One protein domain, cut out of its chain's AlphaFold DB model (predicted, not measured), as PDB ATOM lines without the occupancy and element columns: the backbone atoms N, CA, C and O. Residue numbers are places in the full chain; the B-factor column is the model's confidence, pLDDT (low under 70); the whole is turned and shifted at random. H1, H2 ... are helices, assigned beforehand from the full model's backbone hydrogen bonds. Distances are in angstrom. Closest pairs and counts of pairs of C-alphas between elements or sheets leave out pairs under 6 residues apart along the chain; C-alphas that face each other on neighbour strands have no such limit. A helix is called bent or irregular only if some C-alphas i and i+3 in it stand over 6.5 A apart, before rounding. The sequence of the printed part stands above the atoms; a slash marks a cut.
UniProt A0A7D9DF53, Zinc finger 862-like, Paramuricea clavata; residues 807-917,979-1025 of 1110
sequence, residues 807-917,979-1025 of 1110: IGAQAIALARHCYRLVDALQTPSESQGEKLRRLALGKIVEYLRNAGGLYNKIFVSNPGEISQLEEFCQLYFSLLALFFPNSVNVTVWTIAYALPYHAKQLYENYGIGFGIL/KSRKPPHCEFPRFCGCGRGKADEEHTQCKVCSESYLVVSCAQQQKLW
ATOM      1  N   ILE A 807       5.733  33.129 -49.822       64.94
ATOM      2  CA  ILE A 807       6.349  31.936 -49.217       64.94
ATOM      3  C   ILE A 807       7.511  31.389 -50.055       64.94
ATOM      4  O   ILE A 807       7.573  31.558 -51.273       64.94
ATOM      5  N   GLY A 808       8.458  30.723 -49.383       69.44
ATOM      6  CA  GLY A 808       9.601  30.063 -50.017       69.44
ATOM      7  C   GLY A 808      10.390  30.990 -50.948       69.44
ATOM      8  O   GLY A 808      10.798  32.084 -50.554       69.44
ATOM      9  N   ALA A 809      10.580  30.555 -52.197       68.81
ATOM     10  CA  ALA A 809      11.344  31.279 -53.213       68.81
ATOM     11  C   ALA A 809      10.846  32.715 -53.469       68.81
ATOM     12  O   ALA A 809      11.673  33.595 -53.691       68.81
ATOM     13  N   GLN A 810       9.538  32.981 -53.362       75.00
ATOM     14  CA  GLN A 810       8.971  34.324 -53.567       75.00
ATOM     15  C   GLN A 810       9.495  35.324 -52.526       75.00
ATOM     16  O   GLN A 810       9.899  36.434 -52.862       75.00
ATOM     17  N   ALA A 811       9.560  34.903 -51.259       76.31
ATOM     18  CA  ALA A 811      10.083  35.727 -50.171       76.31
ATOM     19  C   ALA A 811      11.609  35.933 -50.269       76.31
ATOM     20  O   ALA A 811      12.120  36.955 -49.813       76.31
ATOM     21  N   ILE A 812      12.346  34.994 -50.881       77.12
ATOM     22  CA  ILE A 812      13.782  35.155 -51.180       77.12
ATOM     23  C   ILE A 812      13.977  36.156 -52.326       77.12
ATOM     24  O   ILE A 812      14.818  37.047 -52.223       77.12
ATOM     25  N   ALA A 813      13.196  36.028 -53.402       77.38
ATOM     26  CA  ALA A 813      13.269  36.904 -54.566       77.38
ATOM     27  C   ALA A 813      12.915  38.357 -54.205       77.38
ATOM     28  O   ALA A 813      13.664  39.273 -54.553       77.38
ATOM     29  N   LEU A 814      11.866  38.567 -53.398       80.75
ATOM     30  CA  LEU A 814      11.568  39.883 -52.837       80.75
ATOM     31  C   LEU A 814      12.728  40.392 -51.966       80.75
ATOM     32  O   LEU A 814      13.232  41.480 -52.220       80.75
ATOM     33  N   ALA A 815      13.210  39.611 -50.991       81.38
ATOM     34  CA  ALA A 815      14.286  40.047 -50.089       81.38
ATOM     35  C   ALA A 815      15.593  40.428 -50.817       81.38
ATOM     36  O   ALA A 815      16.326  41.293 -50.344       81.38
ATOM     37  N   ARG A 816      15.870  39.819 -51.978       83.06
ATOM     38  CA  ARG A 816      16.991  40.191 -52.853       83.06
ATOM     39  C   ARG A 816      16.755  41.518 -53.577       83.06
ATOM     40  O   ARG A 816      17.632  42.372 -53.568       83.06
ATOM     41  N   HIS A 817      15.599  41.689 -54.219       82.44
ATOM     42  CA  HIS A 817      15.385  42.762 -55.201       82.44
ATOM     43  C   HIS A 817      14.529  43.938 -54.693       82.44
ATOM     44  O   HIS A 817      14.377  44.923 -55.407       82.44
ATOM     45  N   CYS A 818      14.027  43.897 -53.452       82.38
ATOM     46  CA  CYS A 818      13.184  44.946 -52.860       82.38
ATOM     47  C   CYS A 818      13.846  46.341 -52.833       82.38
ATOM     48  O   CYS A 818      13.134  47.338 -52.904       82.38
ATOM     49  N   TYR A 819      15.183  46.436 -52.855       84.31
ATOM     50  CA  TYR A 819      15.873  47.725 -53.015       84.31
ATOM     51  C   TYR A 819      15.429  48.477 -54.286       84.31
ATOM     52  O   TYR A 819      15.259  49.691 -54.230       84.31
ATOM     53  N   ARG A 820      15.139  47.760 -55.386       81.06
ATOM     54  CA  ARG A 820      14.625  48.351 -56.632       81.06
ATOM     55  C   ARG A 820      13.192  48.843 -56.518       81.06
ATOM     56  O   ARG A 820      12.847  49.823 -57.156       81.06
ATOM     57  N   LEU A 821      12.369  48.189 -55.696       80.06
ATOM     58  CA  LEU A 821      11.013  48.663 -55.417       80.06
ATOM     59  C   LEU A 821      11.062  49.985 -54.642       80.06
ATOM     60  O   LEU A 821      10.268  50.868 -54.925       80.06
ATOM     61  N   VAL A 822      12.029  50.157 -53.732       84.56
ATOM     62  CA  VAL A 822      12.266  51.436 -53.034       84.56
ATOM     63  C   VAL A 822      12.887  52.497 -53.956       84.56
ATOM     64  O   VAL A 822      12.593  53.682 -53.809       84.56
ATOM     65  N   ASP A 823      13.714  52.102 -54.928       82.94
ATOM     66  CA  ASP A 823      14.235  53.024 -55.950       82.94
ATOM     67  C   ASP A 823      13.133  53.469 -56.929       82.94
ATOM     68  O   ASP A 823      13.074  54.640 -57.291       82.94
ATOM     69  N   ALA A 824      12.202  52.576 -57.283       79.94
ATOM     70  CA  ALA A 824      11.029  52.870 -58.111       79.94
ATOM     71  C   ALA A 824      10.002  53.807 -57.439       79.94
ATOM     72  O   ALA A 824       9.091  54.273 -58.119       79.94
ATOM     73  N   LEU A 825      10.157  54.103 -56.140       80.25
ATOM     74  CA  LEU A 825       9.390  55.132 -55.429       80.25
ATOM     75  C   LEU A 825       9.971  56.553 -55.585       80.25
ATOM     76  O   LEU A 825       9.469  57.479 -54.956       80.25
ATOM     77  N   GLN A 826      11.052  56.743 -56.348       81.88
ATOM     78  CA  GLN A 826      11.638  58.066 -56.570       81.88
ATOM     79  C   GLN A 826      10.908  58.825 -57.685       81.88
ATOM     80  O   GLN A 826      10.938  58.404 -58.842       81.88
ATOM     81  N   THR A 827      10.321  59.976 -57.356       74.88
ATOM     82  CA  THR A 827       9.803  60.942 -58.337       74.88
ATOM     83  C   THR A 827      10.848  62.030 -58.645       74.88
ATOM     84  O   THR A 827      11.740  62.275 -57.826       74.88
ATOM     85  N   PRO A 828      10.774  62.717 -59.804       70.50
ATOM     86  CA  PRO A 828      11.628  63.879 -60.100       70.50
ATOM     87  C   PRO A 828      11.362  65.090 -59.187       70.50
ATOM     88  O   PRO A 828      12.190  65.994 -59.100       70.50
ATOM     89  N   SER A 829      10.198  65.097 -58.542       71.12
ATOM     90  CA  SER A 829       9.628  66.141 -57.691       71.12
ATOM     91  C   SER A 829       9.888  65.948 -56.190       71.12
ATOM     92  O   SER A 829       9.526  66.834 -55.418       71.12
ATOM     93  N   GLU A 830      10.506  64.828 -55.773       76.75
ATOM     94  CA  GLU A 830      10.529  64.382 -54.368       76.75
ATOM     95  C   GLU A 830      10.980  65.466 -53.371       76.75
ATOM     96  O   GLU A 830      12.051  66.080 -53.486       76.75
ATOM     97  N   SER A 831      10.173  65.675 -52.333       79.31
ATOM     98  CA  SER A 831      10.497  66.600 -51.253       79.31
ATOM     99  C   SER A 831      11.596  66.029 -50.349       79.31
ATOM    100  O   SER A 831      11.792  64.817 -50.248       79.31
ATOM    101  N   GLN A 832      12.347  66.887 -49.648       78.31
ATOM    102  CA  GLN A 832      13.436  66.417 -48.774       78.31
ATOM    103  C   GLN A 832      12.927  65.507 -47.639       78.31
ATOM    104  O   GLN A 832      13.634  64.588 -47.225       78.31
ATOM    105  N   GLY A 833      11.689  65.706 -47.169       77.75
ATOM    106  CA  GLY A 833      11.062  64.827 -46.178       77.75
ATOM    107  C   GLY A 833      10.681  63.462 -46.762       77.75
ATOM    108  O   GLY A 833      10.895  62.427 -46.125       77.75
ATOM    109  N   GLU A 834      10.171  63.438 -47.992       80.75
ATOM    110  CA  GLU A 834       9.847  62.206 -48.722       80.75
ATOM    111  C   GLU A 834      11.107  61.411 -49.057       80.75
ATOM    112  O   GLU A 834      11.182  60.215 -48.769       80.75
ATOM    113  N   LYS A 835      12.144  62.095 -49.550       86.38
ATOM    114  CA  LYS A 835      13.462  61.518 -49.809       86.38
ATOM    115  C   LYS A 835      14.046  60.866 -48.554       86.38
ATOM    116  O   LYS A 835      14.487  59.719 -48.617       86.38
ATOM    117  N   LEU A 836      13.996  61.535 -47.396       85.88
ATOM    118  CA  LEU A 836      14.437  60.947 -46.121       85.88
ATOM    119  C   LEU A 836      13.613  59.707 -45.730       85.88
ATOM    120  O   LEU A 836      14.196  58.703 -45.316       85.88
ATOM    121  N   ARG A 837      12.284  59.725 -45.909       86.88
ATOM    122  CA  ARG A 837      11.419  58.549 -45.671       86.88
ATOM    123  C   ARG A 837      11.750  57.390 -46.619       86.88
ATOM    124  O   ARG A 837      11.828  56.246 -46.173       86.88
ATOM    125  N   ARG A 838      12.012  57.667 -47.900       90.62
ATOM    126  CA  ARG A 838      12.405  56.675 -48.918       90.62
ATOM    127  C   ARG A 838      13.774  56.054 -48.614       90.62
ATOM    128  O   ARG A 838      13.927  54.835 -48.693       90.62
ATOM    129  N   LEU A 839      14.743  56.861 -48.171       90.50
ATOM    130  CA  LEU A 839      16.048  56.392 -47.683       90.50
ATOM    131  C   LEU A 839      15.905  55.523 -46.417       90.50
ATOM    132  O   LEU A 839      16.484  54.434 -46.353       90.50
ATOM    133  N   ALA A 840      15.076  55.939 -45.451       89.75
ATOM    134  CA  ALA A 840      14.776  55.159 -44.247       89.75
ATOM    135  C   ALA A 840      14.134  53.804 -44.579       89.75
ATOM    136  O   ALA A 840      14.601  52.774 -44.091       89.75
ATOM    137  N   LEU A 841      13.137  53.774 -45.471       90.75
ATOM    138  CA  LEU A 841      12.519  52.537 -45.960       90.75
ATOM    139  C   LEU A 841      13.550  51.612 -46.631       90.75
ATOM    140  O   LEU A 841      13.569  50.407 -46.369       90.75
ATOM    141  N   GLY A 842      14.462  52.176 -47.429       89.25
ATOM    142  CA  GLY A 842      15.571  51.441 -48.036       89.25
ATOM    143  C   GLY A 842      16.486  50.768 -47.008       89.25
ATOM    144  O   GLY A 842      16.888  49.619 -47.207       89.25
ATOM    145  N   LYS A 843      16.772  51.444 -45.887       93.00
ATOM    146  CA  LYS A 843      17.588  50.899 -44.791       93.00
ATOM    147  C   LYS A 843      16.834  49.898 -43.908       93.00
ATOM    148  O   LYS A 843      17.417  48.882 -43.543       93.00
ATOM    149  N   ILE A 844      15.538  50.100 -43.655       92.62
ATOM    150  CA  ILE A 844      14.663  49.123 -42.971       92.62
ATOM    151  C   ILE A 844      14.683  47.776 -43.713       92.62
ATOM    152  O   ILE A 844      14.897  46.727 -43.100       92.62
ATOM    153  N   VAL A 845      14.520  47.808 -45.040       89.56
ATOM    154  CA  VAL A 845      14.590  46.618 -45.907       89.56
ATOM    155  C   VAL A 845      15.984  45.982 -45.882       89.56
ATOM    156  O   VAL A 845      16.097  44.759 -45.784       89.56
ATOM    157  N   GLU A 846      17.047  46.789 -45.949       90.44
ATOM    158  CA  GLU A 846      18.430  46.300 -45.925       90.44
ATOM    159  C   GLU A 846      18.776  45.584 -44.610       90.44
ATOM    160  O   GLU A 846      19.259  44.448 -44.650       90.44
ATOM    161  N   TYR A 847      18.486  46.185 -43.452       92.94
ATOM    162  CA  TYR A 847      18.789  45.573 -42.156       92.94
ATOM    163  C   TYR A 847      17.946  44.321 -41.889       92.94
ATOM    164  O   TYR A 847      18.505  43.302 -41.483       92.94
ATOM    165  N   LEU A 848      16.649  44.324 -42.225       90.94
ATOM    166  CA  LEU A 848      15.799  43.131 -42.111       90.94
ATOM    167  C   LEU A 848      16.311  41.969 -42.983       90.94
ATOM    168  O   LEU A 848      16.332  40.813 -42.551       90.94
ATOM    169  N   ARG A 849      16.767  42.267 -44.207       89.06
ATOM    170  CA  ARG A 849      17.387  41.283 -45.107       89.06
ATOM    171  C   ARG A 849      18.706  40.752 -44.543       89.06
ATOM    172  O   ARG A 849      18.954  39.553 -44.659       89.06
ATOM    173  N   ASN A 850      19.537  41.615 -43.957       87.94
ATOM    174  CA  ASN A 850      20.847  41.243 -43.417       87.94
ATOM    175  C   ASN A 850      20.713  40.408 -42.128       87.94
ATOM    176  O   ASN A 850      21.298  39.327 -42.051       87.94
ATOM    177  N   ALA A 851      19.860  40.821 -41.182       87.44
ATOM    178  CA  ALA A 851      19.497  40.039 -39.994       87.44
ATOM    179  C   ALA A 851      18.897  38.675 -40.381       87.44
ATOM    180  O   ALA A 851      19.344  37.626 -39.920       87.44
ATOM    181  N   GLY A 852      17.956  38.665 -41.334       82.06
ATOM    182  CA  GLY A 852      17.413  37.437 -41.920       82.06
ATOM    183  C   GLY A 852      18.427  36.615 -42.728       82.06
ATOM    184  O   GLY A 852      18.154  35.454 -43.039       82.06
ATOM    185  N   GLY A 853      19.581  37.179 -43.086       78.62
ATOM    186  CA  GLY A 853      20.717  36.470 -43.673       78.62
ATOM    187  C   GLY A 853      21.525  35.739 -42.603       78.62
ATOM    188  O   GLY A 853      21.687  34.524 -42.697       78.62
ATOM    189  N   LEU A 854      21.952  36.463 -41.562       79.12
ATOM    190  CA  LEU A 854      22.686  35.910 -40.419       79.12
ATOM    191  C   LEU A 854      21.881  34.819 -39.704       79.12
ATOM    192  O   LEU A 854      22.377  33.708 -39.550       79.12
ATOM    193  N   TYR A 855      20.615  35.079 -39.365       77.62
ATOM    194  CA  TYR A 855      19.764  34.148 -38.609       77.62
ATOM    195  C   TYR A 855      19.573  32.766 -39.273       77.62
ATOM    196  O   TYR A 855      19.264  31.790 -38.597       77.62
ATOM    197  N   ASN A 856      19.771  32.651 -40.594       73.00
ATOM    198  CA  ASN A 856      19.671  31.377 -41.318       73.00
ATOM    199  C   ASN A 856      21.020  30.627 -41.452       73.00
ATOM    200  O   ASN A 856      21.073  29.605 -42.136       73.00
ATOM    201  N   LYS A 857      22.106  31.092 -40.816       71.44
ATOM    202  CA  LYS A 857      23.368  30.339 -40.725       71.44
ATOM    203  C   LYS A 857      23.246  29.153 -39.757       71.44
ATOM    204  O   LYS A 857      22.630  29.265 -38.700       71.44
ATOM    205  N   ILE A 858      23.874  28.031 -40.119       64.31
ATOM    206  CA  ILE A 858      23.950  26.798 -39.307       64.31
ATOM    207  C   ILE A 858      25.296  26.661 -38.577       64.31
ATOM    208  O   ILE A 858      25.343  26.081 -37.495       64.31
ATOM    209  N   PHE A 859      26.361  27.266 -39.102       64.69
ATOM    210  CA  PHE A 859      27.655  27.387 -38.430       64.69
ATOM    211  C   PHE A 859      27.999  28.864 -38.239       64.69
ATOM    212  O   PHE A 859      27.672  29.692 -39.092       64.69
ATOM    213  N   VAL A 860      28.648  29.181 -37.119       67.12
ATOM    214  CA  VAL A 860      29.025  30.544 -36.728       67.12
ATOM    215  C   VAL A 860      30.544  30.649 -36.796       67.12
ATOM    216  O   VAL A 860      31.243  30.122 -35.936       67.12
ATOM    217  N   SER A 861      31.062  31.300 -37.838       66.25
ATOM    218  CA  SER A 861      32.510  31.398 -38.084       66.25
ATOM    219  C   SER A 861      33.222  32.405 -37.171       66.25
ATOM    220  O   SER A 861      34.444  32.376 -37.072       66.25
ATOM    221  N   ASN A 862      32.479  33.313 -36.532       73.62
ATOM    222  CA  ASN A 862      32.999  34.355 -35.646       73.62
ATOM    223  C   ASN A 862      31.908  34.751 -34.621       73.62
ATOM    224  O   ASN A 862      30.793  35.058 -35.051       73.62
ATOM    225  N   PRO A 863      32.193  34.800 -33.301       71.12
ATOM    226  CA  PRO A 863      31.242  35.267 -32.283       71.12
ATOM    227  C   PRO A 863      30.608  36.640 -32.578       71.12
ATOM    228  O   PRO A 863      29.445  36.868 -32.248       71.12
ATOM    229  N   GLY A 864      31.341  37.545 -33.241       78.31
ATOM    230  CA  GLY A 864      30.873  38.893 -33.588       78.31
ATOM    231  C   GLY A 864      29.654  38.934 -34.520       78.31
ATOM    232  O   GLY A 864      28.969  39.953 -34.585       78.31
ATOM    233  N   GLU A 865      29.321  37.826 -35.190       81.69
ATOM    234  CA  GLU A 865      28.095  37.721 -35.993       81.69
ATOM    235  C   GLU A 865      26.810  37.818 -35.153       81.69
ATOM    236  O   GLU A 865      25.763  38.192 -35.681       81.69
ATOM    237  N   ILE A 866      26.878  37.530 -33.848       80.38
ATOM    238  CA  ILE A 866      25.746  37.672 -32.918       80.38
ATOM    239  C   ILE A 866      25.495  39.144 -32.616       80.38
ATOM    240  O   ILE A 866      24.367  39.610 -32.759       80.38
ATOM    241  N   SER A 867      26.549  39.888 -32.275       85.19
ATOM    242  CA  SER A 867      26.470  41.336 -32.061       85.19
ATOM    243  C   SER A 867      25.986  42.056 -33.322       85.19
ATOM    244  O   SER A 867      25.172  42.967 -33.231       85.19
ATOM    245  N   GLN A 868      26.411  41.603 -34.508       87.75
ATOM    246  CA  GLN A 868      25.940  42.138 -35.788       87.75
ATOM    247  C   GLN A 868      24.464  41.791 -36.080       87.75
ATOM    248  O   GLN A 868      23.735  42.606 -36.647       87.75
ATOM    249  N   LEU A 869      23.991  40.602 -35.685       88.00
ATOM    250  CA  LEU A 869      22.569  40.245 -35.766       88.00
ATOM    251  C   LEU A 869      21.724  41.118 -34.823       88.00
ATOM    252  O   LEU A 869      20.676  41.613 -35.231       88.00
ATOM    253  N   GLU A 870      22.194  41.332 -33.594       89.31
ATOM    254  CA  GLU A 870      21.563  42.211 -32.604       89.31
ATOM    255  C   GLU A 870      21.520  43.669 -33.092       89.31
ATOM    256  O   GLU A 870      20.446  44.272 -33.105       89.31
ATOM    257  N   GLU A 871      22.631  44.198 -33.615       91.88
ATOM    258  CA  GLU A 871      22.721  45.536 -34.217       91.88
ATOM    259  C   GLU A 871      21.714  45.722 -35.365       91.88
ATOM    260  O   GLU A 871      20.927  46.670 -35.348       91.88
ATOM    261  N   PHE A 872      21.672  44.810 -36.345       93.56
ATOM    262  CA  PHE A 872      20.722  44.917 -37.460       93.56
ATOM    263  C   PHE A 872      19.258  44.833 -37.001       93.56
ATOM    264  O   PHE A 872      18.402  45.511 -37.574       93.56
ATOM    265  N   CYS A 873      18.958  44.053 -35.959       92.62
ATOM    266  CA  CYS A 873      17.624  43.984 -35.365       92.62
ATOM    267  C   CYS A 873      17.236  45.280 -34.624       92.62
ATOM    268  O   CYS A 873      16.099  45.738 -34.772       92.62
ATOM    269  N   GLN A 874      18.169  45.911 -33.901       92.25
ATOM    270  CA  GLN A 874      17.948  47.214 -33.260       92.25
ATOM    271  C   GLN A 874      17.792  48.343 -34.292       92.25
ATOM    272  O   GLN A 874      16.834  49.106 -34.214       92.25
ATOM    273  N   LEU A 875      18.655  48.420 -35.312       92.06
ATOM    274  CA  LEU A 875      18.572  49.461 -36.351       92.06
ATOM    275  C   LEU A 875      17.285  49.362 -37.185       92.06
ATOM    276  O   LEU A 875      16.682  50.384 -37.514       92.06
ATOM    277  N   TYR A 876      16.824  48.140 -37.475       94.25
ATOM    278  CA  TYR A 876      15.514  47.886 -38.082       94.25
ATOM    279  C   TYR A 876      14.361  48.460 -37.234       94.25
ATOM    280  O   TYR A 876      13.477  49.129 -37.774       94.25
ATOM    281  N   PHE A 877      14.393  48.248 -35.913       93.44
ATOM    282  CA  PHE A 877      13.399  48.792 -34.985       93.44
ATOM    283  C   PHE A 877      13.454  50.319 -34.904       93.44
ATOM    284  O   PHE A 877      12.431  50.979 -35.073       93.44
ATOM    285  N   SER A 878      14.643  50.888 -34.692       90.00
ATOM    286  CA  SER A 878      14.832  52.329 -34.506       90.00
ATOM    287  C   SER A 878      14.420  53.133 -35.740       90.00
ATOM    288  O   SER A 878      13.776  54.168 -35.594       90.00
ATOM    289  N   LEU A 879      14.697  52.650 -36.957       89.56
ATOM    290  CA  LEU A 879      14.220  53.306 -38.181       89.56
ATOM    291  C   LEU A 879      12.690  53.273 -38.312       89.56
ATOM    292  O   LEU A 879      12.093  54.279 -38.695       89.56
ATOM    293  N   LEU A 880      12.045  52.149 -37.979       87.56
ATOM    294  CA  LEU A 880      10.582  52.061 -37.984       87.56
ATOM    295  C   LEU A 880       9.961  52.975 -36.921       87.56
ATOM    296  O   LEU A 880       9.018  53.694 -37.230       87.56
ATOM    297  N   ALA A 881      10.509  53.011 -35.706       84.94
ATOM    298  CA  ALA A 881      10.014  53.869 -34.632       84.94
ATOM    299  C   ALA A 881      10.171  55.371 -34.941       84.94
ATOM    300  O   ALA A 881       9.262  56.147 -34.656       84.94
ATOM    301  N   LEU A 882      11.295  55.783 -35.542       82.88
ATOM    302  CA  LEU A 882      11.601  57.195 -35.811       82.88
ATOM    303  C   LEU A 882      10.915  57.757 -37.067       82.88
ATOM    304  O   LEU A 882      10.558  58.933 -37.075       82.88
ATOM    305  N   PHE A 883      10.744  56.954 -38.125       83.44
ATOM    306  CA  PHE A 883      10.222  57.432 -39.418       83.44
ATOM    307  C   PHE A 883       8.821  56.897 -39.765       83.44
ATOM    308  O   PHE A 883       8.139  57.497 -40.595       83.44
ATOM    309  N   PHE A 884       8.372  55.802 -39.137       84.88
ATOM    310  CA  PHE A 884       7.100  55.125 -39.436       84.88
ATOM    311  C   PHE A 884       6.396  54.570 -38.169       84.88
ATOM    312  O   PHE A 884       5.989  53.402 -38.171       84.88
ATOM    313  N   PRO A 885       6.227  55.355 -37.079       75.31
ATOM    314  CA  PRO A 885       5.805  54.844 -35.765       75.31
ATOM    315  C   PRO A 885       4.512  54.013 -35.804       75.31
ATOM    316  O   PRO A 885       4.443  52.951 -35.188       75.31
ATOM    317  N   ASN A 886       3.532  54.415 -36.623       76.31
ATOM    318  CA  ASN A 886       2.249  53.718 -36.800       76.31
ATOM    319  C   ASN A 886       2.376  52.294 -37.396       76.31
ATOM    320  O   ASN A 886       1.397  51.552 -37.434       76.31
ATOM    321  N   SER A 887       3.563  51.899 -37.875       74.44
ATOM    322  CA  SER A 887       3.855  50.546 -38.376       74.44
ATOM    323  C   SER A 887       4.442  49.604 -37.314       74.44
ATOM    324  O   SER A 887       4.523  48.393 -37.551       74.44
ATOM    325  N   VAL A 888       4.863  50.117 -36.152       81.62
ATOM    326  CA  VAL A 888       5.469  49.308 -35.083       81.62
ATOM    327  C   VAL A 888       4.406  48.412 -34.440       81.62
ATOM    328  O   VAL A 888       3.329  48.855 -34.058       81.62
ATOM    329  N   ASN A 889       4.696  47.113 -34.345       80.94
ATOM    330  CA  ASN A 889       3.778  46.106 -33.808       80.94
ATOM    331  C   ASN A 889       4.552  44.917 -33.208       80.94
ATOM    332  O   ASN A 889       5.776  44.839 -33.327       80.94
ATOM    333  N   VAL A 890       3.842  43.954 -32.610       72.94
ATOM    334  CA  VAL A 890       4.433  42.775 -31.936       72.94
ATOM    335  C   VAL A 890       5.415  41.996 -32.827       72.94
ATOM    336  O   VAL A 890       6.428  41.503 -32.335       72.94
ATOM    337  N   THR A 891       5.187  41.928 -34.145       79.00
ATOM    338  CA  THR A 891       6.117  41.270 -35.086       79.00
ATOM    339  C   THR A 891       7.436  42.035 -35.202       79.00
ATOM    340  O   THR A 891       8.504  41.428 -35.166       79.00
ATOM    341  N   VAL A 892       7.365  43.368 -35.289       82.81
ATOM    342  CA  VAL A 892       8.534  44.261 -35.345       82.81
ATOM    343  C   VAL A 892       9.346  44.135 -34.054       82.81
ATOM    344  O   VAL A 892      10.556  43.933 -34.113       82.81
ATOM    345  N   TRP A 893       8.679  44.137 -32.894       86.94
ATOM    346  CA  TRP A 893       9.321  43.931 -31.589       86.94
ATOM    347  C   TRP A 893       9.968  42.538 -31.453       86.94
ATOM    348  O   TRP A 893      11.083  42.407 -30.952       86.94
ATOM    349  N   THR A 894       9.305  41.490 -31.954       79.75
ATOM    350  CA  THR A 894       9.819  40.107 -31.930       79.75
ATOM    351  C   THR A 894      11.104  39.969 -32.751       79.75
ATOM    352  O   THR A 894      12.045  39.308 -32.312       79.75
ATOM    353  N   ILE A 895      11.168  40.618 -33.919       83.88
ATOM    354  CA  ILE A 895      12.385  40.689 -34.743       83.88
ATOM    355  C   ILE A 895      13.477  41.495 -34.022       83.88
ATOM    356  O   ILE A 895      14.632  41.079 -34.028       83.88
ATOM    357  N   ALA A 896      13.115  42.610 -33.384       82.88
ATOM    358  CA  ALA A 896      14.048  43.527 -32.733       82.88
ATOM    359  C   ALA A 896      14.761  42.941 -31.501       82.88
ATOM    360  O   ALA A 896      15.970  43.115 -31.359       82.88
ATOM    361  N   TYR A 897      14.024  42.253 -30.619       83.56
ATOM    362  CA  TYR A 897      14.520  41.851 -29.294       83.56
ATOM    363  C   TYR A 897      14.555  40.330 -29.084       83.56
ATOM    364  O   TYR A 897      15.578  39.786 -28.675       83.56
ATOM    365  N   ALA A 898      13.467  39.614 -29.388       79.94
ATOM    366  CA  ALA A 898      13.380  38.178 -29.093       79.94
ATOM    367  C   ALA A 898      14.260  37.315 -30.020       79.94
ATOM    368  O   ALA A 898      14.852  36.329 -29.578       79.94
ATOM    369  N   LEU A 899      14.369  37.693 -31.298       81.88
ATOM    370  CA  LEU A 899      15.183  36.990 -32.293       81.88
ATOM    371  C   LEU A 899      16.689  36.991 -31.948       81.88
ATOM    372  O   LEU A 899      17.244  35.893 -31.851       81.88
ATOM    373  N   PRO A 900      17.367  38.141 -31.723       84.38
ATOM    374  CA  PRO A 900      18.786  38.136 -31.356       84.38
ATOM    375  C   PRO A 900      19.039  37.498 -29.982       84.38
ATOM    376  O   PRO A 900      19.993  36.737 -29.841       84.38
ATOM    377  N   TYR A 901      18.148  37.700 -29.001       82.19
ATOM    378  CA  TYR A 901      18.252  37.073 -27.677       82.19
ATOM    379  C   TYR A 901      18.296  35.537 -27.755       82.19
ATOM    380  O   TYR A 901      19.187  34.905 -27.185       82.19
ATOM    381  N   HIS A 902      17.383  34.915 -28.508       76.31
ATOM    382  CA  HIS A 902      17.381  33.457 -28.661       76.31
ATOM    383  C   HIS A 902      18.489  32.940 -29.591       76.31
ATOM    384  O   HIS A 902      18.997  31.844 -29.362       76.31
ATOM    385  N   ALA A 903      18.913  33.718 -30.594       77.25
ATOM    386  CA  ALA A 903      20.086  33.393 -31.407       77.25
ATOM    387  C   ALA A 903      21.365  33.318 -30.551       77.25
ATOM    388  O   ALA A 903      22.112  32.341 -30.638       77.25
ATOM    389  N   LYS A 904      21.562  34.304 -29.669       80.62
ATOM    390  CA  LYS A 904      22.653  34.346 -28.691       80.62
ATOM    391  C   LYS A 904      22.611  33.144 -27.744       80.62
ATOM    392  O   LYS A 904      23.598  32.423 -27.647       80.62
ATOM    393  N   GLN A 905      21.449  32.843 -27.157       75.88
ATOM    394  CA  GLN A 905      21.279  31.669 -26.289       75.88
ATOM    395  C   GLN A 905      21.585  30.335 -26.986       75.88
ATOM    396  O   GLN A 905      22.170  29.450 -26.359       75.88
ATOM    397  N   LEU A 906      21.198  30.162 -28.255       71.19
ATOM    398  CA  LEU A 906      21.492  28.938 -29.010       71.19
ATOM    399  C   LEU A 906      22.999  28.747 -29.222       71.19
ATOM    400  O   LEU A 906      23.497  27.633 -29.064       71.19
ATOM    401  N   TYR A 907      23.727  29.826 -29.507       74.75
ATOM    402  CA  TYR A 907      25.179  29.772 -29.640       74.75
ATOM    403  C   TYR A 907      25.883  29.556 -28.294       74.75
ATOM    404  O   TYR A 907      26.680  28.631 -28.172       74.75
ATOM    405  N   GLU A 908      25.550  30.337 -27.263       76.12
ATOM    406  CA  GLU A 908      26.194  30.263 -25.940       76.12
ATOM    407  C   GLU A 908      26.038  28.890 -25.267       76.12
ATOM    408  O   GLU A 908      26.945  28.445 -24.570       76.12
ATOM    409  N   ASN A 909      24.904  28.204 -25.468       69.69
ATOM    410  CA  ASN A 909      24.628  26.920 -24.812       69.69
ATOM    411  C   ASN A 909      25.012  25.688 -25.652       69.69
ATOM    412  O   ASN A 909      25.126  24.603 -25.083       69.69
ATOM    413  N   TYR A 910      25.169  25.817 -26.977       65.19
ATOM    414  CA  TYR A 910      25.329  24.659 -27.874       65.19
ATOM    415  C   TYR A 910      26.359  24.840 -29.005       65.19
ATOM    416  O   TYR A 910      26.648  23.875 -29.706       65.19
ATOM    417  N   GLY A 911      26.901  26.042 -29.229       65.31
ATOM    418  CA  GLY A 911      27.874  26.332 -30.296       65.31
ATOM    419  C   GLY A 911      27.319  26.299 -31.730       65.31
ATOM    420  O   GLY A 911      28.083  26.429 -32.685       65.31
ATOM    421  N   ILE A 912      26.005  26.126 -31.901       63.38
ATOM    422  CA  ILE A 912      25.352  25.937 -33.207       63.38
ATOM    423  C   ILE A 912      24.662  27.210 -33.723       63.38
ATOM    424  O   ILE A 912      24.340  28.125 -32.965       63.38
ATOM    425  N   GLY A 913      24.424  27.258 -35.035       58.34
ATOM    426  CA  GLY A 913      23.826  28.400 -35.723       58.34
ATOM    427  C   GLY A 913      22.353  28.686 -35.404       58.34
ATOM    428  O   GLY A 913      21.575  27.846 -34.949       58.34
ATOM    429  N   PHE A 914      21.970  29.927 -35.688       64.69
ATOM    430  CA  PHE A 914      20.885  30.641 -35.013       64.69
ATOM    431  C   PHE A 914      19.454  30.183 -35.361       64.69
ATOM    432  O   PHE A 914      18.520  30.490 -34.620       64.69
ATOM    433  N   GLY A 915      19.268  29.452 -36.467       55.22
ATOM    434  CA  GLY A 915      17.949  29.111 -37.031       55.22
ATOM    435  C   GLY A 915      17.657  27.613 -37.205       55.22
ATOM    436  O   GLY A 915      16.690  27.255 -37.881       55.22
ATOM    437  N   ILE A 916      18.480  26.723 -36.639       52.53
ATOM    438  CA  ILE A 916      18.488  25.277 -36.963       52.53
ATOM    439  C   ILE A 916      17.150  24.569 -36.679       52.53
ATOM    440  O   ILE A 916      16.727  23.714 -37.457       52.53
ATOM    441  N   LEU A 917      16.430  24.951 -35.620       51.28
ATOM    442  CA  LEU A 917      15.148  24.342 -35.225       51.28
ATOM    443  C   LEU A 917      13.935  24.861 -36.030       51.28
ATOM    444  O   LEU A 917      12.829  24.992 -35.502       51.28
ATOM    445  N   LYS A 979      19.239  29.402 -51.174       58.53
ATOM    446  CA  LYS A 979      19.920  30.446 -51.960       58.53
ATOM    447  C   LYS A 979      20.006  31.746 -51.142       58.53
ATOM    448  O   LYS A 979      18.989  32.212 -50.633       58.53
ATOM    449  N   SER A 980      21.200  32.344 -51.047       66.00
ATOM    450  CA  SER A 980      21.471  33.536 -50.216       66.00
ATOM    451  C   SER A 980      20.452  34.667 -50.417       66.00
ATOM    452  O   SER A 980      20.036  34.936 -51.546       66.00
ATOM    453  N   ARG A 981      20.073  35.359 -49.331       77.06
ATOM    454  CA  ARG A 981      19.198  36.550 -49.373       77.06
ATOM    455  C   ARG A 981      19.908  37.800 -49.907       77.06
ATOM    456  O   ARG A 981      19.230  38.738 -50.319       77.06
ATOM    457  N   LYS A 982      21.246  37.814 -49.918       80.62
ATOM    458  CA  LYS A 982      22.049  38.852 -50.582       80.62
ATOM    459  C   LYS A 982      21.811  38.770 -52.107       80.62
ATOM    460  O   LYS A 982      21.664  37.657 -52.623       80.62
ATOM    461  N   PRO A 983      21.756  39.895 -52.844       83.44
ATOM    462  CA  PRO A 983      21.714  39.857 -54.305       83.44
ATOM    463  C   PRO A 983      23.023  39.251 -54.846       83.44
ATOM    464  O   PRO A 983      24.083  39.684 -54.391       83.44
ATOM    465  N   PRO A 984      22.996  38.295 -55.799       80.31
ATOM    466  CA  PRO A 984      24.221  37.651 -56.293       80.31
ATOM    467  C   PRO A 984      25.230  38.638 -56.894       80.31
ATOM    468  O   PRO A 984      26.431  38.508 -56.705       80.31
ATOM    469  N   HIS A 985      24.754  39.692 -57.562       82.12
ATOM    470  CA  HIS A 985      25.630  40.699 -58.164       82.12
ATOM    471  C   HIS A 985      26.395  41.552 -57.137       82.12
ATOM    472  O   HIS A 985      27.386  42.173 -57.499       82.12
ATOM    473  N   CYS A 986      26.021  41.536 -55.852       82.62
ATOM    474  CA  CYS A 986      26.783  42.172 -54.769       82.62
ATOM    475  C   CYS A 986      28.053  41.391 -54.363       82.62
ATOM    476  O   CYS A 986      28.581  41.602 -53.268       82.62
ATOM    477  N   GLU A 987      28.501  40.445 -55.188       80.38
ATOM    478  CA  GLU A 987      29.796  39.761 -55.087       80.38
ATOM    479  C   GLU A 987      30.873  40.425 -55.972       80.38
ATOM    480  O   GLU A 987      32.057  40.227 -55.718       80.38
ATOM    481  N   PHE A 988      30.498  41.278 -56.941       84.62
ATOM    482  CA  PHE A 988      31.452  42.043 -57.764       84.62
ATOM    483  C   PHE A 988      31.790  43.419 -57.141       84.62
ATOM    484  O   PHE A 988      30.868  44.077 -56.644       84.62
ATOM    485  N   PRO A 989      33.046  43.918 -57.226       82.75
ATOM    486  CA  PRO A 989      33.479  45.138 -56.527       82.75
ATOM    487  C   PRO A 989      32.678  46.403 -56.863       82.75
ATOM    488  O   PRO A 989      32.358  47.166 -55.952       82.75
ATOM    489  N   ARG A 990      32.275  46.595 -58.128       86.19
ATOM    490  CA  ARG A 990      31.363  47.658 -58.611       86.19
ATOM    491  C   ARG A 990      29.970  47.746 -57.957       86.19
ATOM    492  O   ARG A 990      29.232  48.691 -58.242       86.19
ATOM    493  N   PHE A 991      29.561  46.799 -57.108       86.81
ATOM    494  CA  PHE A 991      28.252  46.821 -56.437       86.81
ATOM    495  C   PHE A 991      28.368  46.951 -54.914       86.81
ATOM    496  O   PHE A 991      29.141  46.270 -54.247       86.81
ATOM    497  N   CYS A 992      27.528  47.808 -54.337       88.31
ATOM    498  CA  CYS A 992      27.400  47.981 -52.895       88.31
ATOM    499  C   CYS A 992      26.548  46.858 -52.277       88.31
ATOM    500  O   CYS A 992      25.611  46.353 -52.903       88.31
ATOM    501  N   GLY A 993      26.816  46.512 -51.012       83.25
ATOM    502  CA  GLY A 993      26.116  45.453 -50.273       83.25
ATOM    503  C   GLY A 993      24.589  45.609 -50.188       83.25
ATOM    504  O   GLY A 993      23.888  44.611 -50.013       83.25
ATOM    505  N   CYS A 994      24.048  46.815 -50.385       86.38
ATOM    506  CA  CYS A 994      22.602  47.038 -50.425       86.38
ATOM    507  C   CYS A 994      21.918  46.449 -51.675       86.38
ATOM    508  O   CYS A 994      20.754  46.063 -51.583       86.38
ATOM    509  N   GLY A 995      22.614  46.330 -52.814       85.25
ATOM    510  CA  GLY A 995      22.027  45.943 -54.109       85.25
ATOM    511  C   GLY A 995      22.342  46.884 -55.276       85.25
ATOM    512  O   GLY A 995      22.144  46.508 -56.431       85.25
ATOM    513  N   ARG A 996      22.824  48.100 -55.004       88.75
ATOM    514  CA  ARG A 996      22.988  49.170 -56.004       88.75
ATOM    515  C   ARG A 996      24.427  49.283 -56.504       88.75
ATOM    516  O   ARG A 996      25.361  48.923 -55.788       88.75
ATOM    517  N   GLY A 997      24.603  49.795 -57.721       86.06
ATOM    518  CA  GLY A 997      25.925  50.112 -58.273       86.06
ATOM    519  C   GLY A 997      26.622  51.226 -57.490       86.06
ATOM    520  O   GLY A 997      25.964  52.095 -56.913       86.06
ATOM    521  N   LYS A 998      27.951  51.178 -57.451       89.62
ATOM    522  CA  LYS A 998      28.811  52.302 -57.062       89.62
ATOM    523  C   LYS A 998      29.022  53.246 -58.264       89.62
ATOM    524  O   LYS A 998      28.545  52.949 -59.357       89.62
ATOM    525  N   ALA A 999      29.716  54.368 -58.060       82.00
ATOM    526  CA  ALA A 999      30.169  55.231 -59.159       82.00
ATOM    527  C   ALA A 999      31.357  54.604 -59.919       82.00
ATOM    528  O   ALA A 999      31.370  54.573 -61.145       82.00
ATOM    529  N   ASP A1000      32.294  54.036 -59.163       79.69
ATOM    530  CA  ASP A1000      33.507  53.332 -59.589       79.69
ATOM    531  C   ASP A1000      33.766  52.158 -58.619       79.69
ATOM    532  O   ASP A1000      32.921  51.843 -57.774       79.69
ATOM    533  N   GLU A1001      34.900  51.462 -58.729       78.31
ATOM    534  CA  GLU A1001      35.212  50.354 -57.812       78.31
ATOM    535  C   GLU A1001      35.868  50.810 -56.491       78.31
ATOM    536  O   GLU A1001      35.733  50.100 -55.486       78.31
ATOM    537  N   GLU A1002      36.472  52.006 -56.458       78.81
ATOM    538  CA  GLU A1002      37.180  52.591 -55.304       78.81
ATOM    539  C   GLU A1002      36.222  53.047 -54.192       78.81
ATOM    540  O   GLU A1002      36.495  52.855 -53.003       78.81
ATOM    541  N   HIS A1003      35.054  53.588 -54.555       81.00
ATOM    542  CA  HIS A1003      34.023  53.994 -53.602       81.00
ATOM    543  C   HIS A1003      33.613  52.832 -52.685       81.00
ATOM    544  O   HIS A1003      33.216  51.759 -53.138       81.00
ATOM    545  N   THR A1004      33.609  53.043 -51.369       80.81
ATOM    546  CA  THR A1004      33.211  51.999 -50.405       80.81
ATOM    547  C   THR A1004      31.702  51.720 -50.412       80.81
ATOM    548  O   THR A1004      31.270  50.604 -50.118       80.81
ATOM    549  N   GLN A1005      30.882  52.709 -50.783       86.12
ATOM    550  CA  GLN A1005      29.418  52.641 -50.768       86.12
ATOM    551  C   GLN A1005      28.798  53.230 -52.046       86.12
ATOM    552  O   GLN A1005      29.406  54.037 -52.740       86.12
ATOM    553  N   CYS A1006      27.560  52.835 -52.359       91.00
ATOM    554  CA  CYS A1006      26.780  53.485 -53.418       91.00
ATOM    555  C   CYS A1006      26.205  54.831 -52.952       91.00
ATOM    556  O   CYS A1006      25.920  54.998 -51.764       91.00
ATOM    557  N   LYS A1007      25.909  55.728 -53.903       87.94
ATOM    558  CA  LYS A1007      25.302  57.054 -53.668       87.94
ATOM    559  C   LYS A1007      24.139  57.029 -52.664       87.94
ATOM    560  O   LYS A1007      24.148  57.783 -51.701       87.94
ATOM    561  N   VAL A1008      23.188  56.105 -52.827       87.56
ATOM    562  CA  VAL A1008      22.015  55.972 -51.937       87.56
ATOM    563  C   VAL A1008      22.403  55.590 -50.501       87.56
ATOM    564  O   VAL A1008      21.749  56.021 -49.557       87.56
ATOM    565  N   CYS A1009      23.468  54.808 -50.300       88.69
ATOM    566  CA  CYS A1009      23.955  54.485 -48.955       88.69
ATOM    567  C   CYS A1009      24.691  55.665 -48.313       88.69
ATOM    568  O   CYS A1009      24.436  55.938 -47.144       88.69
ATOM    569  N   SER A1010      25.498  56.405 -49.081       88.69
ATOM    570  CA  SER A1010      26.130  57.647 -48.616       88.69
ATOM    571  C   SER A1010      25.082  58.696 -48.220       88.69
ATOM    572  O   SER A1010      25.144  59.252 -47.127       88.69
ATOM    573  N   GLU A1011      24.049  58.895 -49.046       88.81
ATOM    574  CA  GLU A1011      22.916  59.785 -48.741       88.81
ATOM    575  C   GLU A1011      22.057  59.292 -47.558       88.81
ATOM    576  O   GLU A1011      21.382  60.090 -46.914       88.81
ATOM    577  N   SER A1012      22.112  57.999 -47.211       90.31
ATOM    578  CA  SER A1012      21.425  57.451 -46.029       90.31
ATOM    579  C   SER A1012      22.137  57.743 -44.701       90.31
ATOM    580  O   SER A1012      21.593  57.377 -43.659       90.31
ATOM    581  N   TYR A1013      23.334  58.347 -44.697       89.31
ATOM    582  CA  TYR A1013      24.162  58.520 -43.490       89.31
ATOM    583  C   TYR A1013      23.382  59.125 -42.312       89.31
ATOM    584  O   TYR A1013      23.234  58.480 -41.278       89.31
ATOM    585  N   LEU A1014      22.785  60.306 -42.510       83.88
ATOM    586  CA  LEU A1014      22.048  61.043 -41.476       83.88
ATOM    587  C   LEU A1014      20.864  60.237 -40.898       83.88
ATOM    588  O   LEU A1014      20.595  60.280 -39.698       83.88
ATOM    589  N   VAL A1015      20.193  59.448 -41.742       88.38
ATOM    590  CA  VAL A1015      19.083  58.560 -41.360       88.38
ATOM    591  C   VAL A1015      19.570  57.393 -40.491       88.38
ATOM    592  O   VAL A1015      18.928  57.053 -39.495       88.38
ATOM    593  N   VAL A1016      20.727  56.809 -40.821       89.62
ATOM    594  CA  VAL A1016      21.358  55.744 -40.023       89.62
ATOM    595  C   VAL A1016      21.875  56.289 -38.688       89.62
ATOM    596  O   VAL A1016      21.628  55.664 -37.658       89.62
ATOM    597  N   SER A1017      22.496  57.472 -38.666       88.00
ATOM    598  CA  SER A1017      22.952  58.120 -37.425       88.00
ATOM    599  C   SER A1017      21.797  58.428 -36.465       88.00
ATOM    600  O   SER A1017      21.930  58.203 -35.261       88.00
ATOM    601  N   CYS A1018      20.635  58.855 -36.982       85.06
ATOM    602  CA  CYS A1018      19.425  59.019 -36.169       85.06
ATOM    603  C   CYS A1018      18.978  57.694 -35.525       85.06
ATOM    604  O   CYS A1018      18.631  57.659 -34.345       85.06
ATOM    605  N   ALA A1019      19.019  56.587 -36.276       88.44
ATOM    606  CA  ALA A1019      18.654  55.265 -35.770       88.44
ATOM    607  C   ALA A1019      19.648  54.729 -34.728       88.44
ATOM    608  O   ALA A1019      19.220  54.238 -33.687       88.44
ATOM    609  N   GLN A1020      20.955  54.887 -34.962       89.62
ATOM    610  CA  GLN A1020      22.016  54.509 -34.017       89.62
ATOM    611  C   GLN A1020      21.895  55.253 -32.678       89.62
ATOM    612  O   GLN A1020      22.115  54.664 -31.625       89.62
ATOM    613  N   GLN A1021      21.509  56.532 -32.708       85.12
ATOM    614  CA  GLN A1021      21.312  57.357 -31.508       85.12
ATOM    615  C   GLN A1021      19.873  57.324 -30.960       85.12
ATOM    616  O   GLN A1021      19.579  57.996 -29.971       85.12
ATOM    617  N   GLN A1022      18.978  56.560 -31.599       85.62
ATOM    618  CA  GLN A1022      17.552  56.429 -31.274       85.62
ATOM    619  C   GLN A1022      16.791  57.774 -31.197       85.62
ATOM    620  O   GLN A1022      15.792  57.893 -30.486       85.62
ATOM    621  N   LYS A1023      17.259  58.803 -31.919       83.69
ATOM    622  CA  LYS A1023      16.747  60.186 -31.880       83.69
ATOM    623  C   LYS A1023      16.889  60.859 -33.246       83.69
ATOM    624  O   LYS A1023      17.875  60.643 -33.942       83.69
ATOM    625  N   LEU A1024      15.937  61.718 -33.613       81.94
ATOM    626  CA  LEU A1024      16.060  62.558 -34.809       81.94
ATOM    627  C   LEU A1024      17.039  63.714 -34.556       81.94
ATOM    628  O   LEU A1024      16.929  64.418 -33.552       81.94
ATOM    629  N   TRP A1025      17.969  63.933 -35.487       77.69
ATOM    630  CA  TRP A1025      18.890  65.073 -35.453       77.69
ATOM    631  C   TRP A1025      18.163  66.403 -35.722       77.69
ATOM    632  O   TRP A1025      17.178  66.402 -36.466       77.69
TER     633      TRP A1025
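This is residues 807 to 917 and 979 to 1025 of the 1110 residues of the protein "Zinc finger 862-like" of Paramuricea clavata (UniProt A0A7D9DF53). Four helices, H1 to H4, fold back and forth as a series of helical hairpins, with H2 and H3 side by side at the core, H1 beside H2 and H4 beside H3. The short helix H7 crosses H2 and H3, while H5, H6 and the long loop of residues 988 to 1006 make a loop-rich part on the same chain. The 158 printed residues hold seven named helices, in the order H1 to H7, and no named strand; the class is all helix. The whole is compact, with a radius of gyration of the C-alphas of 16.2 A, and spans 53 by 36 by 31 A.

H1 is residues 809 to 823, from C-alpha 809 at (11.344, 31.279, -53.213), 22.1 A long; it is irregular, with C-alphas 816 and 819 7.6 A apart. H2, residues 832 to 854, is the longest at 33.0 A. H3, residues 864 to 883, measures 28.4 A. H4, residues 890 to 910, measures 28.0 A and ends at C-alpha 910 at (25.329, 24.659, -27.874). It has a kink of 34 degrees near residue 897 and is only just irregular, with C-alphas 896 and 899 6.6 A apart. H5 is residues 984 to 987, H6 is residues 1007 to 1011, and H7 is residues 1013 to 1020, ending at (22.016, 54.509, -34.017).

H2, H3 and H4 form an up-and-down bundle, each running against the one before. H2 and H3, the hub, touch three helices each. H2 touches H3 at a shallow tilt of 29 degrees, opposite ways; the closest C-alphas, of Ile 844 and Tyr 876, are 5.1 A apart. H3 touches H4 at 9 degrees, a shallow tilt, opposite ways, closest at Cys 873 and Ala 896, C-alphas 4.5 A apart. H2 and H4 are near each other. H1 and H2 form a hairpin, touching at a shallow tilt of 25 degrees; the closest C-alphas, of Val 822 and Gly 842, are 6.0 A apart. H7 touches residues 836 to 843 of H2 at a steep tilt of 58 degrees, closest at Ala 840 and Val 1015, C-alphas 6.2 A apart. It touches residues 875 to 882 of H3, about perpendicular at 76 degrees, closest at Ser 878 and Ala 1019, C-alphas 5.0 A apart. H6 is close to H2 but not clearly touching, with C-alphas 839 and 1008 7.3 A apart; H6 and H7 meet only through their link. H5 touches no helix. Every O i to N i+4 pair is within hydrogen-bond range in H2, H3, H6 and H7; H1 has 8 of 11 and H4 15 of 17, and H5 is too short for such a pair.

The C-alphas of Ser 829 and Tyr 910, the two farthest apart, are 53.4 A apart. Residues 918 to 978 are not printed, and C-alphas 917 and 979 are 18.4 A apart across this cut. The link from H5 to H6 is long, with 19 residues. The mean pLDDT of the printed part is 81.1; it is under 70 at residues 807 to 809, 858 to 861, 909 to 917 and 979 to 980.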